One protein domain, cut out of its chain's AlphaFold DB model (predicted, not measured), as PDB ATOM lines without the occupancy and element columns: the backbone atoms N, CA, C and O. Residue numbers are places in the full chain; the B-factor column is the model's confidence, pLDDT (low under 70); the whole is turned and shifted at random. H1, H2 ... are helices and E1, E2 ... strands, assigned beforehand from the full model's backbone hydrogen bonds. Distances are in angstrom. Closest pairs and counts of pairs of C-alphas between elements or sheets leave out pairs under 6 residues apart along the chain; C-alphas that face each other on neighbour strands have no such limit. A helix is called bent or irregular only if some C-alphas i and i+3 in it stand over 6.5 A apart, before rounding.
ATOM      1  N   TYR A 426       2.333 -30.666  -3.500       84.06
ATOM      2  CA  TYR A 426       3.414 -31.624  -3.207       84.06
ATOM      3  C   TYR A 426       2.884 -33.010  -2.785       84.06
ATOM      4  O   TYR A 426       3.571 -33.772  -2.104       84.06
ATOM      5  N   ASP A 427       1.647 -33.340  -3.162       80.12
ATOM      6  CA  ASP A 427       1.022 -34.621  -2.830       80.12
ATOM      7  C   ASP A 427       1.685 -35.792  -3.567       80.12
ATOM      8  O   ASP A 427       2.055 -35.698  -4.739       80.12
ATOM      9  N   LYS A 428       1.801 -36.938  -2.883       74.00
ATOM     10  CA  LYS A 428       2.623 -38.079  -3.328       74.00
ATOM     11  C   LYS A 428       2.262 -38.658  -4.698       74.00
ATOM     12  O   LYS A 428       3.126 -39.274  -5.313       74.00
ATOM     13  N   ASN A 429       1.026 -38.471  -5.163       83.25
ATOM     14  CA  ASN A 429       0.503 -39.082  -6.390       83.25
ATOM     15  C   ASN A 429       0.325 -38.049  -7.524       83.25
ATOM     16  O   ASN A 429      -0.413 -38.295  -8.478       83.25
ATOM     17  N   ILE A 430       0.983 -36.889  -7.424       87.25
ATOM     18  CA  ILE A 430       0.999 -35.872  -8.480       87.25
ATOM     19  C   ILE A 430       2.150 -36.132  -9.456       87.25
ATOM     20  O   ILE A 430       3.314 -36.213  -9.062       87.25
ATOM     21  N   TRP A 431       1.835 -36.188 -10.751       89.38
ATOM     22  CA  TRP A 431       2.839 -36.097 -11.809       89.38
ATOM     23  C   TRP A 431       3.037 -34.640 -12.242       89.38
ATOM     24  O   TRP A 431       2.092 -33.965 -12.652       89.38
ATOM     25  N   ASN A 432       4.283 -34.171 -12.153       91.31
ATOM     26  CA  ASN A 432       4.706 -32.826 -12.536       91.31
ATOM     27  C   ASN A 432       5.268 -32.825 -13.966       91.31
ATOM     28  O   ASN A 432       6.402 -33.259 -14.189       91.31
ATOM     29  N   LEU A 433       4.494 -32.297 -14.916       93.81
ATOM     30  CA  LEU A 433       4.918 -32.063 -16.296       93.81
ATOM     31  C   LEU A 433       5.201 -30.571 -16.507       93.81
ATOM     32  O   LEU A 433       4.294 -29.742 -16.434       93.81
ATOM     33  N   GLY A 434       6.447 -30.213 -16.805       94.56
ATOM     34  CA  GLY A 434       6.763 -28.892 -17.340       94.56
ATOM     35  C   GLY A 434       6.355 -28.787 -18.810       94.56
ATOM     36  O   GLY A 434       6.461 -29.759 -19.554       94.56
ATOM     37  N   VAL A 435       5.924 -27.611 -19.261       94.12
ATOM     38  CA  VAL A 435       5.750 -27.317 -20.691       94.12
ATOM     39  C   VAL A 435       6.306 -25.927 -20.994       94.12
ATOM     40  O   VAL A 435       6.043 -24.983 -20.242       94.12
ATOM     41  N   ILE A 436       7.083 -25.808 -22.076       93.56
ATOM     42  CA  ILE A 436       7.773 -24.573 -22.475       93.56
ATOM     43  C   ILE A 436       7.553 -24.204 -23.940       93.56
ATOM     44  O   ILE A 436       7.580 -25.066 -24.816       93.56
ATOM     45  N   ASP A 437       7.397 -22.903 -24.191       90.81
ATOM     46  CA  ASP A 437       7.297 -22.323 -25.533       90.81
ATOM     47  C   ASP A 437       7.871 -20.892 -25.559       90.81
ATOM     48  O   ASP A 437       8.070 -20.248 -24.523       90.81
ATOM     49  N   ASN A 438       8.140 -20.377 -26.751       88.12
ATOM     50  CA  ASN A 438       8.494 -18.988 -26.995       88.12
ATOM     51  C   ASN A 438       7.240 -18.101 -26.958       88.12
ATOM     52  O   ASN A 438       6.288 -18.339 -27.697       88.12
ATOM     53  N   ILE A 439       7.262 -17.017 -26.183       81.88
ATOM     54  CA  ILE A 439       6.185 -16.023 -26.180       81.88
ATOM     55  C   ILE A 439       6.665 -14.690 -26.764       81.88
ATOM     56  O   ILE A 439       7.593 -14.057 -26.257       81.88
ATOM     57  N   ASP A 440       6.034 -14.274 -27.863       78.88
ATOM     58  CA  ASP A 440       6.331 -13.042 -28.594       78.88
ATOM     59  C   ASP A 440       5.232 -11.981 -28.429       78.88
ATOM     60  O   ASP A 440       4.058 -12.215 -28.716       78.88
ATOM     61  N   PHE A 441       5.615 -10.781 -28.009       68.56
ATOM     62  CA  PHE A 441       4.719  -9.633 -27.923       68.56
ATOM     63  C   PHE A 441       5.052  -8.649 -29.031       68.56
ATOM     64  O   PHE A 441       6.069  -7.965 -28.981       68.56
ATOM     65  N   LYS A 442       4.177  -8.593 -30.038       60.72
ATOM     66  CA  LYS A 442       4.250  -7.622 -31.131       60.72
ATOM     67  C   LYS A 442       3.432  -6.385 -30.780       60.72
ATOM     68  O   LYS A 442       2.315  -6.507 -30.271       60.72
ATOM     69  N   GLU A 443       3.960  -5.214 -31.115       46.66
ATOM     70  CA  GLU A 443       3.359  -3.899 -30.853       46.66
ATOM     71  C   GLU A 443       1.881  -3.818 -31.287       46.66
ATOM     72  O   GLU A 443       1.003  -3.439 -30.511       46.66
ATOM     73  N   SER A 444       1.583  -4.332 -32.484       40.03
ATOM     74  CA  SER A 444       0.246  -4.393 -33.092       40.03
ATOM     75  C   SER A 444      -0.806  -5.214 -32.327       40.03
ATOM     76  O   SER A 444      -1.978  -5.200 -32.700       40.03
ATOM     77  N   THR A 445      -0.439  -5.915 -31.248       38.09
ATOM     78  CA  THR A 445      -1.375  -6.706 -30.421       38.09
ATOM     79  C   THR A 445      -2.103  -5.860 -29.353       38.09
ATOM     80  O   THR A 445      -3.074  -6.322 -28.733       38.09
ATOM     81  N   PHE A 446      -1.655  -4.615 -29.130       41.06
ATOM     82  CA  PHE A 446      -2.106  -3.731 -28.049       41.06
ATOM     83  C   PHE A 446      -2.696  -2.413 -28.581       41.06
ATOM     84  O   PHE A 446      -1.973  -1.468 -28.879       41.06
ATOM     85  N   GLY A 447      -4.028  -2.304 -28.617       36.38
ATOM     86  CA  GLY A 447      -4.763  -1.134 -29.138       36.38
ATOM     87  C   GLY A 447      -4.698   0.161 -28.307       36.38
ATOM     88  O   GLY A 447      -5.636   0.948 -28.359       36.38
ATOM     89  N   TYR A 448      -3.636   0.363 -27.518       34.53
ATOM     90  CA  TYR A 448      -3.391   1.559 -26.693       34.53
ATOM     91  C   TYR A 448      -1.912   2.016 -26.720       34.53
ATOM     92  O   TYR A 448      -1.482   2.766 -25.842       34.53
ATOM     93  N   GLY A 449      -1.114   1.551 -27.691       28.83
ATOM     94  CA  GLY A 449       0.211   2.115 -27.984       28.83
ATOM     95  C   GLY A 449       0.105   3.436 -28.753       28.83
ATOM     96  O   GLY A 449      -0.850   3.633 -29.505       28.83
ATOM     97  N   ASN A 450       1.070   4.343 -28.571       29.78
ATOM     98  CA  ASN A 450       1.164   5.559 -29.379       29.78
ATOM     99  C   ASN A 450       2.008   5.267 -30.629       29.78
ATOM    100  O   ASN A 450       3.096   4.709 -30.506       29.78
ATOM    101  N   ILE A 451       1.541   5.641 -31.823       31.09
ATOM    102  CA  ILE A 451       2.075   5.131 -33.107       31.09
ATOM    103  C   ILE A 451       3.457   5.691 -33.519       31.09
ATOM    104  O   ILE A 451       3.873   5.538 -34.663       31.09
ATOM    105  N   PHE A 452       4.195   6.287 -32.576       32.66
ATOM    106  CA  PHE A 452       5.547   6.832 -32.763       32.66
ATOM    107  C   PHE A 452       6.635   6.100 -31.972       32.66
ATOM    108  O   PHE A 452       7.806   6.247 -32.311       32.66
ATOM    109  N   ASP A 453       6.268   5.232 -31.022       33.59
ATOM    110  CA  ASP A 453       7.213   4.356 -30.306       33.59
ATOM    111  C   ASP A 453       7.638   3.118 -31.145       33.59
ATOM    112  O   ASP A 453       8.467   2.322 -30.709       33.59
ATOM    113  N   VAL A 454       7.118   2.982 -32.377       33.50
ATOM    114  CA  VAL A 454       7.151   1.784 -33.256       33.50
ATOM    115  C   VAL A 454       8.568   1.277 -33.610       33.50
ATOM    116  O   VAL A 454       8.751   0.181 -34.152       33.50
ATOM    117  N   THR A 455       9.623   2.015 -33.262       33.72
ATOM    118  CA  THR A 455      10.998   1.514 -33.333       33.72
ATOM    119  C   THR A 455      11.329   0.536 -32.193       33.72
ATOM    120  O   THR A 455      11.998   0.900 -31.229       33.72
ATOM    121  N   ARG A 456      11.034  -0.754 -32.443       42.53
ATOM    122  CA  ARG A 456      11.635  -1.973 -31.831       42.53
ATOM    123  C   ARG A 456      10.940  -2.620 -30.612       42.53
ATOM    124  O   ARG A 456      11.558  -3.482 -29.990       42.53
ATOM    125  N   GLY A 457       9.667  -2.343 -30.327       49.38
ATOM    126  CA  GLY A 457       8.897  -2.934 -29.210       49.38
ATOM    127  C   GLY A 457       8.550  -4.443 -29.266       49.38
ATOM    128  O   GLY A 457       7.501  -4.838 -28.762       49.38
ATOM    129  N   ASN A 458       9.376  -5.308 -29.876       56.66
ATOM    130  CA  ASN A 458       9.147  -6.765 -29.898       56.66
ATOM    131  C   ASN A 458       9.715  -7.439 -28.634       56.66
ATOM    132  O   ASN A 458      10.860  -7.900 -28.615       56.66
ATOM    133  N   SER A 459       8.905  -7.522 -27.580       67.94
ATOM    134  CA  SER A 459       9.312  -8.129 -26.307       67.94
ATOM    135  C   SER A 459       9.136  -9.656 -26.351       67.94
ATOM    136  O   SER A 459       8.048 -10.166 -26.621       67.94
ATOM    137  N   HIS A 460      10.215 -10.401 -26.089       81.38
ATOM    138  CA  HIS A 460      10.271 -11.868 -26.175       81.38
ATOM    139  C   HIS A 460      10.675 -12.509 -24.837       81.38
ATOM    140  O   HIS A 460      11.491 -11.945 -24.106       81.38
ATOM    141  N   ALA A 461      10.167 -13.711 -24.552       86.31
ATOM    142  CA  ALA A 461      10.577 -14.550 -23.419       86.31
ATOM    143  C   ALA A 461      10.308 -16.044 -23.698       86.31
ATOM    144  O   ALA A 461       9.621 -16.382 -24.660       86.31
ATOM    145  N   THR A 462      10.798 -16.941 -22.838       89.12
ATOM    146  CA  THR A 462      10.268 -18.317 -22.753       89.12
ATOM    147  C   THR A 462       9.117 -18.334 -21.746       89.12
ATOM    148  O   THR A 462       9.337 -18.062 -20.564       89.12
ATOM    149  N   LEU A 463       7.901 -18.679 -22.175       91.06
ATOM    150  CA  LEU A 463       6.822 -19.018 -21.249       91.06
ATOM    151  C   LEU A 463       7.104 -20.409 -20.671       91.06
ATOM    152  O   LEU A 463       7.334 -21.361 -21.416       91.06
ATOM    153  N   ARG A 464       7.080 -20.520 -19.342       92.50
ATOM    154  CA  ARG A 464       7.238 -21.784 -18.618       92.50
ATOM    155  C   ARG A 464       5.986 -22.049 -17.801       92.50
ATOM    156  O   ARG A 464       5.541 -21.184 -17.045       92.50
ATOM    157  N   MET A 465       5.410 -23.234 -17.952       92.50
ATOM    158  CA  MET A 465       4.244 -23.667 -17.187       92.50
ATOM    159  C   MET A 465       4.473 -25.051 -16.576       92.50
ATOM    160  O   MET A 465       5.300 -25.826 -17.061       92.50
ATOM    161  N   LEU A 466       3.757 -25.348 -15.494       92.38
ATOM    162  CA  LEU A 466       3.694 -26.664 -14.868       92.38
ATOM    163  C   LEU A 466       2.247 -27.162 -14.918       92.38
ATOM    164  O   LEU A 466       1.330 -26.459 -14.482       92.38
ATOM    165  N   PHE A 467       2.054 -28.363 -15.451       92.50
ATOM    166  CA  PHE A 467       0.802 -29.107 -15.416       92.50
ATOM    167  C   PHE A 467       0.957 -30.226 -14.381       92.50
ATOM    168  O   PHE A 467       1.787 -31.122 -14.539       92.50
ATOM    169  N   GLN A 468       0.180 -30.151 -13.303       90.81
ATOM    170  CA  GLN A 468       0.178 -31.141 -12.229       90.81
ATOM    171  C   GLN A 468      -1.018 -32.084 -12.392       90.81
ATOM    172  O   GLN A 468      -2.164 -31.677 -12.184       90.81
ATOM    173  N   PHE A 469      -0.761 -33.336 -12.764       89.62
ATOM    174  CA  PHE A 469      -1.798 -34.353 -12.943       89.62
ATOM    175  C   PHE A 469      -1.959 -35.181 -11.669       89.62
ATOM    176  O   PHE A 469      -0.997 -35.789 -11.202       89.62
ATOM    177  N   GLN A 470      -3.177 -35.237 -11.130       88.12
ATOM    178  CA  GLN A 470      -3.506 -36.126 -10.018       88.12
ATOM    179  C   GLN A 470      -3.713 -37.549 -10.545       88.12
ATOM    180  O   GLN A 470      -4.700 -37.817 -11.232       88.12
ATOM    181  N   LEU A 471      -2.801 -38.460 -10.207       84.25
ATOM    182  CA  LEU A 471      -2.915 -39.880 -10.535       84.25
ATOM    183  C   LEU A 471      -3.515 -40.663  -9.359       84.25
ATOM    184  O   LEU A 471      -3.483 -40.211  -8.210       84.25
ATOM    185  N   SER A 472      -4.053 -41.850  -9.648       77.06
ATOM    186  CA  SER A 472      -4.500 -42.799  -8.619       77.06
ATOM    187  C   SER A 472      -3.300 -43.356  -7.854       77.06
ATOM    188  O   SER A 472      -3.259 -43.267  -6.632       77.06
ATOM    189  N   VAL A 564      18.003 -21.726 -23.503       91.75
ATOM    190  CA  VAL A 564      17.175 -22.916 -23.245       91.75
ATOM    191  C   VAL A 564      17.689 -23.694 -22.027       91.75
ATOM    192  O   VAL A 564      16.888 -24.137 -21.210       91.75
ATOM    193  N   HIS A 565      19.005 -23.838 -21.858       93.50
ATOM    194  CA  HIS A 565      19.596 -24.585 -20.742       93.50
ATOM    195  C   HIS A 565      19.344 -23.896 -19.395       93.50
ATOM    196  O   HIS A 565      19.005 -24.583 -18.435       93.50
ATOM    197  N   GLU A 566      19.413 -22.562 -19.315       91.88
ATOM    198  CA  GLU A 566      19.004 -21.836 -18.102       91.88
ATOM    199  C   GLU A 566      17.497 -21.992 -17.830       91.88
ATOM    200  O   GLU A 566      17.117 -22.319 -16.706       91.88
ATOM    201  N   CYS A 567      16.634 -21.876 -18.849       91.00
ATOM    202  CA  CYS A 567      15.189 -22.109 -18.705       91.00
ATOM    203  C   CYS A 567      14.853 -23.509 -18.149       91.00
ATOM    204  O   CYS A 567      13.884 -23.653 -17.402       91.00
ATOM    205  N   LEU A 568      15.650 -24.534 -18.479       92.12
ATOM    206  CA  LEU A 568      15.506 -25.896 -17.947       92.12
ATOM    207  C   LEU A 568      16.024 -26.026 -16.503       92.12
ATOM    208  O   LEU A 568      15.431 -26.762 -15.717       92.12
ATOM    209  N   LYS A 569      17.075 -25.288 -16.112       91.25
ATOM    210  CA  LYS A 569      17.524 -25.225 -14.707       91.25
ATOM    211  C   LYS A 569      16.496 -24.556 -13.797       91.25
ATOM    212  O   LYS A 569      16.311 -25.012 -12.674       91.25
ATOM    213  N   MET A 570      15.811 -23.509 -14.265       91.38
ATOM    214  CA  MET A 570      14.810 -22.796 -13.457       91.38
ATOM    215  C   MET A 570      13.704 -23.737 -12.942       91.38
ATOM    216  O   MET A 570      13.305 -23.628 -11.788       91.38
ATOM    217  N   TYR A 571      13.290 -24.736 -13.735       90.31
ATOM    218  CA  TYR A 571      12.362 -25.782 -13.276       90.31
ATOM    219  C   TYR A 571      12.887 -26.594 -12.088       90.31
ATOM    220  O   TYR A 571      12.117 -26.903 -11.182       90.31
ATOM    221  N   LEU A 572      14.178 -26.942 -12.080       87.00
ATOM    222  CA  LEU A 572      14.782 -27.701 -10.982       87.00
ATOM    223  C   LEU A 572      14.736 -26.905  -9.671       87.00
ATOM    224  O   LEU A 572      14.442 -27.468  -8.619       87.00
ATOM    225  N   ASN A 573      14.976 -25.594  -9.761       85.12
ATOM    226  CA  ASN A 573      14.987 -24.680  -8.620       85.12
ATOM    227  C   ASN A 573      13.576 -24.404  -8.067       85.12
ATOM    228  O   ASN A 573      13.411 -24.240  -6.862       85.12
ATOM    229  N   GLU A 574      12.564 -24.325  -8.934       86.44
ATOM    230  CA  GLU A 574      11.204 -23.895  -8.566       86.44
ATOM    231  C   GLU A 574      10.276 -25.039  -8.156       86.44
ATOM    232  O   GLU A 574       9.401 -24.838  -7.318       86.44
ATOM    233  N   VAL A 575      10.444 -26.227  -8.745       83.25
ATOM    234  CA  VAL A 575       9.573 -27.392  -8.492       83.25
ATOM    235  C   VAL A 575      10.057 -28.220  -7.288       83.25
ATOM    236  O   VAL A 575       9.350 -29.118  -6.843       83.25
ATOM    237  N   ASN A 576      11.235 -27.896  -6.732       74.38
ATOM    238  CA  ASN A 576      11.830 -28.526  -5.545       74.38
ATOM    239  C   ASN A 576      11.819 -30.068  -5.609       74.38
ATOM    240  O   ASN A 576      11.256 -30.762  -4.761       74.38
ATOM    241  N   ILE A 577      12.399 -30.597  -6.686       72.19
ATOM    242  CA  ILE A 577      12.356 -32.022  -7.026       72.19
ATOM    243  C   ILE A 577      13.276 -32.808  -6.082       72.19
ATOM    244  O   ILE A 577      14.467 -32.505  -5.980       72.19
ATOM    245  N   GLU A 578      12.732 -33.846  -5.437       69.56
ATOM    246  CA  GLU A 578      13.484 -34.791  -4.595       69.56
ATOM    247  C   GLU A 578      14.748 -35.311  -5.296       69.56
ATOM    248  O   GLU A 578      14.773 -35.486  -6.516       69.56
ATOM    249  N   GLU A 579      15.802 -35.614  -4.532       59.28
ATOM    250  CA  GLU A 579      17.134 -35.839  -5.106       59.28
ATOM    251  C   GLU A 579      17.195 -36.949  -6.165       59.28
ATOM    252  O   GLU A 579      17.944 -36.803  -7.133       59.28
ATOM    253  N   ASN A 580      16.353 -37.976  -6.021       57.53
ATOM    254  CA  ASN A 580      16.267 -39.155  -6.885       57.53
ATOM    255  C   ASN A 580      15.138 -39.084  -7.940       57.53
ATOM    256  O   ASN A 580      14.817 -40.102  -8.552       57.53
ATOM    257  N   LYS A 581      14.487 -37.926  -8.133       73.75
ATOM    258  CA  LYS A 581      13.376 -37.759  -9.087       73.75
ATOM    259  C   LYS A 581      13.762 -36.915 -10.305       73.75
ATOM    260  O   LYS A 581      14.636 -36.051 -10.260       73.75
ATOM    261  N   TYR A 582      13.053 -37.176 -11.400       83.62
ATOM    262  CA  TYR A 582      13.173 -36.489 -12.684       83.62
ATOM    263  C   TYR A 582      12.014 -35.509 -12.873       83.62
ATOM    264  O   TYR A 582      10.894 -35.806 -12.452       83.62
ATOM    265  N   ILE A 583      12.245 -34.397 -13.577       89.69
ATOM    266  CA  ILE A 583      11.154 -33.642 -14.207       89.69
ATOM    267  C   ILE A 583      11.107 -33.925 -15.706       89.69
ATOM    268  O   ILE A 583      12.131 -33.953 -16.394       89.69
ATOM    269  N   TYR A 584       9.887 -34.116 -16.194       92.69
ATOM    270  CA  TYR A 584       9.579 -34.254 -17.607       92.69
ATOM    271  C   TYR A 584       9.138 -32.894 -18.142       92.69
ATOM    272  O   TYR A 584       8.317 -32.229 -17.511       92.69
ATOM    273  N   TYR A 592      13.059 -28.284 -28.110       95.56
ATOM    274  CA  TYR A 592      13.396 -29.691 -27.875       95.56
ATOM    275  C   TYR A 592      14.792 -30.029 -28.409       95.56
ATOM    276  O   TYR A 592      15.657 -30.484 -27.660       95.56
ATOM    277  N   ARG A 593      15.087 -29.714 -29.672       94.00
ATOM    278  CA  ARG A 593      16.382 -30.012 -30.304       94.00
ATOM    279  C   ARG A 593      17.580 -29.332 -29.631       94.00
ATOM    280  O   ARG A 593      18.674 -29.896 -29.666       94.00
ATOM    281  N   ARG A 594      17.377 -28.159 -29.015       93.25
ATOM    282  CA  ARG A 594      18.387 -27.429 -28.220       93.25
ATOM    283  C   ARG A 594      18.550 -28.011 -26.811       93.25
ATOM    284  O   ARG A 594      19.653 -28.038 -26.278       93.25
ATOM    285  N   SER A 595      17.480 -28.547 -26.220       92.44
ATOM    286  CA  SER A 595      17.534 -29.230 -24.916       92.44
ATOM    287  C   SER A 595      18.314 -30.557 -24.945       92.44
ATOM    288  O   SER A 595      18.896 -30.947 -23.934       92.44
ATOM    289  N   ILE A 596      18.425 -31.217 -26.111       90.38
ATOM    290  CA  ILE A 596      19.185 -32.473 -26.301       90.38
ATOM    291  C   ILE A 596      20.613 -32.381 -25.734       90.38
ATOM    292  O   ILE A 596      21.111 -33.344 -25.149       90.38
ATOM    293  N   SER A 597      21.291 -31.242 -25.903       89.69
ATOM    294  CA  SER A 597      22.671 -31.032 -25.437       89.69
ATOM    295  C   SER A 597      22.784 -30.834 -23.913       89.69
ATOM    296  O   SER A 597      23.873 -31.020 -23.363       89.69
ATOM    297  N   TYR A 598      21.673 -30.523 -23.234       90.00
ATOM    298  CA  TYR A 598      21.553 -30.413 -21.776       90.00
ATOM    299  C   TYR A 598      21.163 -31.748 -21.130       90.00
ATOM    300  O   TYR A 598      21.844 -32.203 -20.215       90.00
ATOM    301  N   CYS A 599      20.146 -32.439 -21.653       87.06
ATOM    302  CA  CYS A 599      19.690 -33.736 -21.127       87.06
ATOM    303  C   CYS A 599      20.743 -34.853 -21.251       87.06
ATOM    304  O   CYS A 599      20.703 -35.825 -20.511       87.06
ATOM    305  N   LYS A 600      21.729 -34.707 -22.147       85.25
ATOM    306  CA  LYS A 600      22.919 -35.581 -22.204       85.25
ATOM    307  C   LYS A 600      23.961 -35.319 -21.102       85.25
ATOM    308  O   LYS A 600      24.967 -36.020 -21.058       85.25
ATOM    309  N   LYS A 601      23.769 -34.288 -20.275       83.94
ATOM    310  CA  LYS A 601      24.667 -33.873 -19.180       83.94
ATOM    311  C   LYS A 601      23.968 -33.814 -17.821       83.94
ATOM    312  O   LYS A 601      24.627 -33.955 -16.799       83.94
ATOM    313  N   SER A 602      22.665 -33.539 -17.808       78.62
ATOM    314  CA  SER A 602      21.839 -33.420 -16.610       78.62
ATOM    315  C   SER A 602      20.795 -34.528 -16.611       78.62
ATOM    316  O   SER A 602      19.818 -34.462 -17.353       78.62
ATOM    317  N   GLU A 603      20.999 -35.537 -15.767       78.06
ATOM    318  CA  GLU A 603      20.094 -36.688 -15.668       78.06
ATOM    319  C   GLU A 603      18.702 -36.281 -15.153       78.06
ATOM    320  O   GLU A 603      17.707 -36.880 -15.547       78.06
ATOM    321  N   LYS A 604      18.608 -35.213 -14.342       86.31
ATOM    322  CA  LYS A 604      17.366 -34.759 -13.683       86.31
ATOM    323  C   LYS A 604      16.291 -34.170 -14.609       86.31
ATOM    324  O   LYS A 604      15.158 -33.998 -14.159       86.31
ATOM    325  N   VAL A 605      16.607 -33.857 -15.871       89.94
ATOM    326  CA  VAL A 605      15.646 -33.279 -16.830       89.94
ATOM    327  C   VAL A 605      15.501 -34.174 -18.054       89.94
ATOM    328  O   VAL A 605      16.444 -34.348 -18.827       89.94
ATOM    329  N   LYS A 606      14.285 -34.672 -18.270       90.88
ATOM    330  CA  LYS A 606      13.907 -35.506 -19.415       90.88
ATOM    331  C   LYS A 606      12.918 -34.748 -20.301       90.88
ATOM    332  O   LYS A 606      12.067 -34.017 -19.803       90.88
ATOM    333  N   MET A 607      13.029 -34.901 -21.618       93.56
ATOM    334  CA  MET A 607      12.302 -34.061 -22.579       93.56
ATOM    335  C   MET A 607      11.309 -34.858 -23.423       93.56
ATOM    336  O   MET A 607      11.641 -35.909 -23.974       93.56
ATOM    337  N   ASP A 798      10.718  -3.249 -21.187       69.81
ATOM    338  CA  ASP A 798      11.893  -4.111 -21.154       69.81
ATOM    339  C   ASP A 798      11.539  -5.586 -20.870       69.81
ATOM    340  O   ASP A 798      10.391  -5.973 -20.629       69.81
ATOM    341  N   LYS A 799      12.567  -6.432 -20.949       74.00
ATOM    342  CA  LYS A 799      12.498  -7.891 -20.813       74.00
ATOM    343  C   LYS A 799      12.167  -8.360 -19.390       74.00
ATOM    344  O   LYS A 799      11.510  -9.387 -19.234       74.00
ATOM    345  N   GLU A 800      12.596  -7.642 -18.358       78.94
ATOM    346  CA  GLU A 800      12.295  -8.002 -16.973       78.94
ATOM    347  C   GLU A 800      10.895  -7.498 -16.582       78.94
ATOM    348  O   GLU A 800      10.158  -8.233 -15.926       78.94
ATOM    349  N   GLU A 801      10.439  -6.348 -17.106       75.81
ATOM    350  CA  GLU A 801       9.019  -5.963 -17.055       75.81
ATOM    351  C   GLU A 801       8.137  -7.014 -17.757       75.81
ATOM    352  O   GLU A 801       7.079  -7.371 -17.234       75.81
ATOM    353  N   LEU A 802       8.576  -7.577 -18.895       79.06
ATOM    354  CA  LEU A 802       7.870  -8.688 -19.543       79.06
ATOM    355  C   LEU A 802       7.764  -9.901 -18.612       79.06
ATOM    356  O   LEU A 802       6.660 -10.401 -18.396       79.06
ATOM    357  N   LYS A 803       8.876 -10.370 -18.035       84.12
ATOM    358  CA  LYS A 803       8.862 -11.529 -17.128       84.12
ATOM    359  C   LYS A 803       7.972 -11.299 -15.909       84.12
ATOM    360  O   LYS A 803       7.160 -12.162 -15.574       84.12
ATOM    361  N   LEU A 804       8.071 -10.117 -15.299       78.00
ATOM    362  CA  LEU A 804       7.233  -9.685 -14.181       78.00
ATOM    363  C   LEU A 804       5.745  -9.664 -14.554       78.00
ATOM    364  O   LEU A 804       4.921 -10.115 -13.763       78.00
ATOM    365  N   ARG A 805       5.386  -9.216 -15.765       74.94
ATOM    366  CA  ARG A 805       4.004  -9.259 -16.274       74.94
ATOM    367  C   ARG A 805       3.526 -10.683 -16.562       74.94
ATOM    368  O   ARG A 805       2.395 -11.000 -16.209       74.94
ATOM    369  N   ILE A 806       4.359 -11.562 -17.132       80.19
ATOM    370  CA  ILE A 806       4.005 -12.984 -17.321       80.19
ATOM    371  C   ILE A 806       3.702 -13.609 -15.954       80.19
ATOM    372  O   ILE A 806       2.614 -14.153 -15.759       80.19
ATOM    373  N   ARG A 807       4.600 -13.425 -14.979       77.94
ATOM    374  CA  ARG A 807       4.403 -13.850 -13.587       77.94
ATOM    375  C   ARG A 807       3.127 -13.238 -12.984       77.94
ATOM    376  O   ARG A 807       2.361 -13.952 -12.345       77.94
TER     377      ARG A 807
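Overview. This is residues 426 to 472, 564 to 584, 592 to 607 and 798 to 807 of the 814 residues of an uncharacterized protein of Rhizophagus irregularis (UniProt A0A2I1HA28). A long two-stranded hairpin, E1 and E2, runs through an elongated, loosely put together model, and a long loop with no named element, residues 442 to 458, lengthens it at one end, where residues 445 to 450 stick out. A small cluster of H1, H2 and the short strand E3 gathers to one side of the hairpin, with H1 next to it, while H3 packs separately on E2 toward the loop end. The printed part has 94 residues, with three named helices and three named strands in the order E1 E2 H1 H2 E3 H3; the sheet E1 - E2 is antiparallel and the class is mixed, helices and strands. The whole is loose, with a radius of gyration of the C-alphas of 17.2 A, and spans 54 by 31 by 18 A.

Arrangement. E1, residues 430 to 441, and E2, residues 459 to 470, are a hairpin of antiparallel neighbours at 161 degrees between their directions. N 431 and O 469 are 2.9 A apart and N 463 and O 437 2.8 A, both within hydrogen-bond range. E1 bends by 50 degrees at residue 438. The closest C-alphas of E2 and H1, residues 564 to 575, are those of Thr 462 and Cys 567, 7.4 A apart. H1 touches H2, residues 592 to 599, with its residues 564 to 568 alone, at a steep tilt of 65 degrees, the same way; the closest C-alphas are those of His 565 and Tyr 598, 6.2 A apart. E3, residues 605 to 607, pairs with no named strand, but residues 583 to 584 pair with its residues 605 to 606, parallel. E1 and E3 are near each other. The closest C-alphas of E2 and H3, residues 799 to 807, are those of Ser 459 and Lys 799, 6.4 A apart; H1 and H3 are apart. Every O i to N i+4 pair is within hydrogen-bond range in H3, against 6 of 8 in H1 and 2 of 4 in H2.

Along the chain. E1 begins at C-alpha 430, (0.999, -35.872, -8.480), and is 32.9 A long; E2 is 34.8 A long. H1 measures 17.2 A, H2 10.1 A and E3 6.7 A. H3, 12.4 A long, ends at C-alpha 807, (4.403, -13.850, -13.587). H2 is neither bent nor irregular, but only just: C-alphas 594 and 597 are 6.3 A apart.

Size, cuts and confidence. The two C-alphas farthest apart, those of Phe 452 and Ser 472, are 56.1 A apart. Residues 473 to 563, 585 to 591 and 608 to 797 are not printed, with C-alpha gaps of 32.8 A, 11.9 A and 30.0 A across the cuts. Of the links printed whole, E1 to E2 is long and H2 to E3 tight. The mean pLDDT of the printed part is 76.6; residues 441 to 459, 578 to 580 and 798 are under 70.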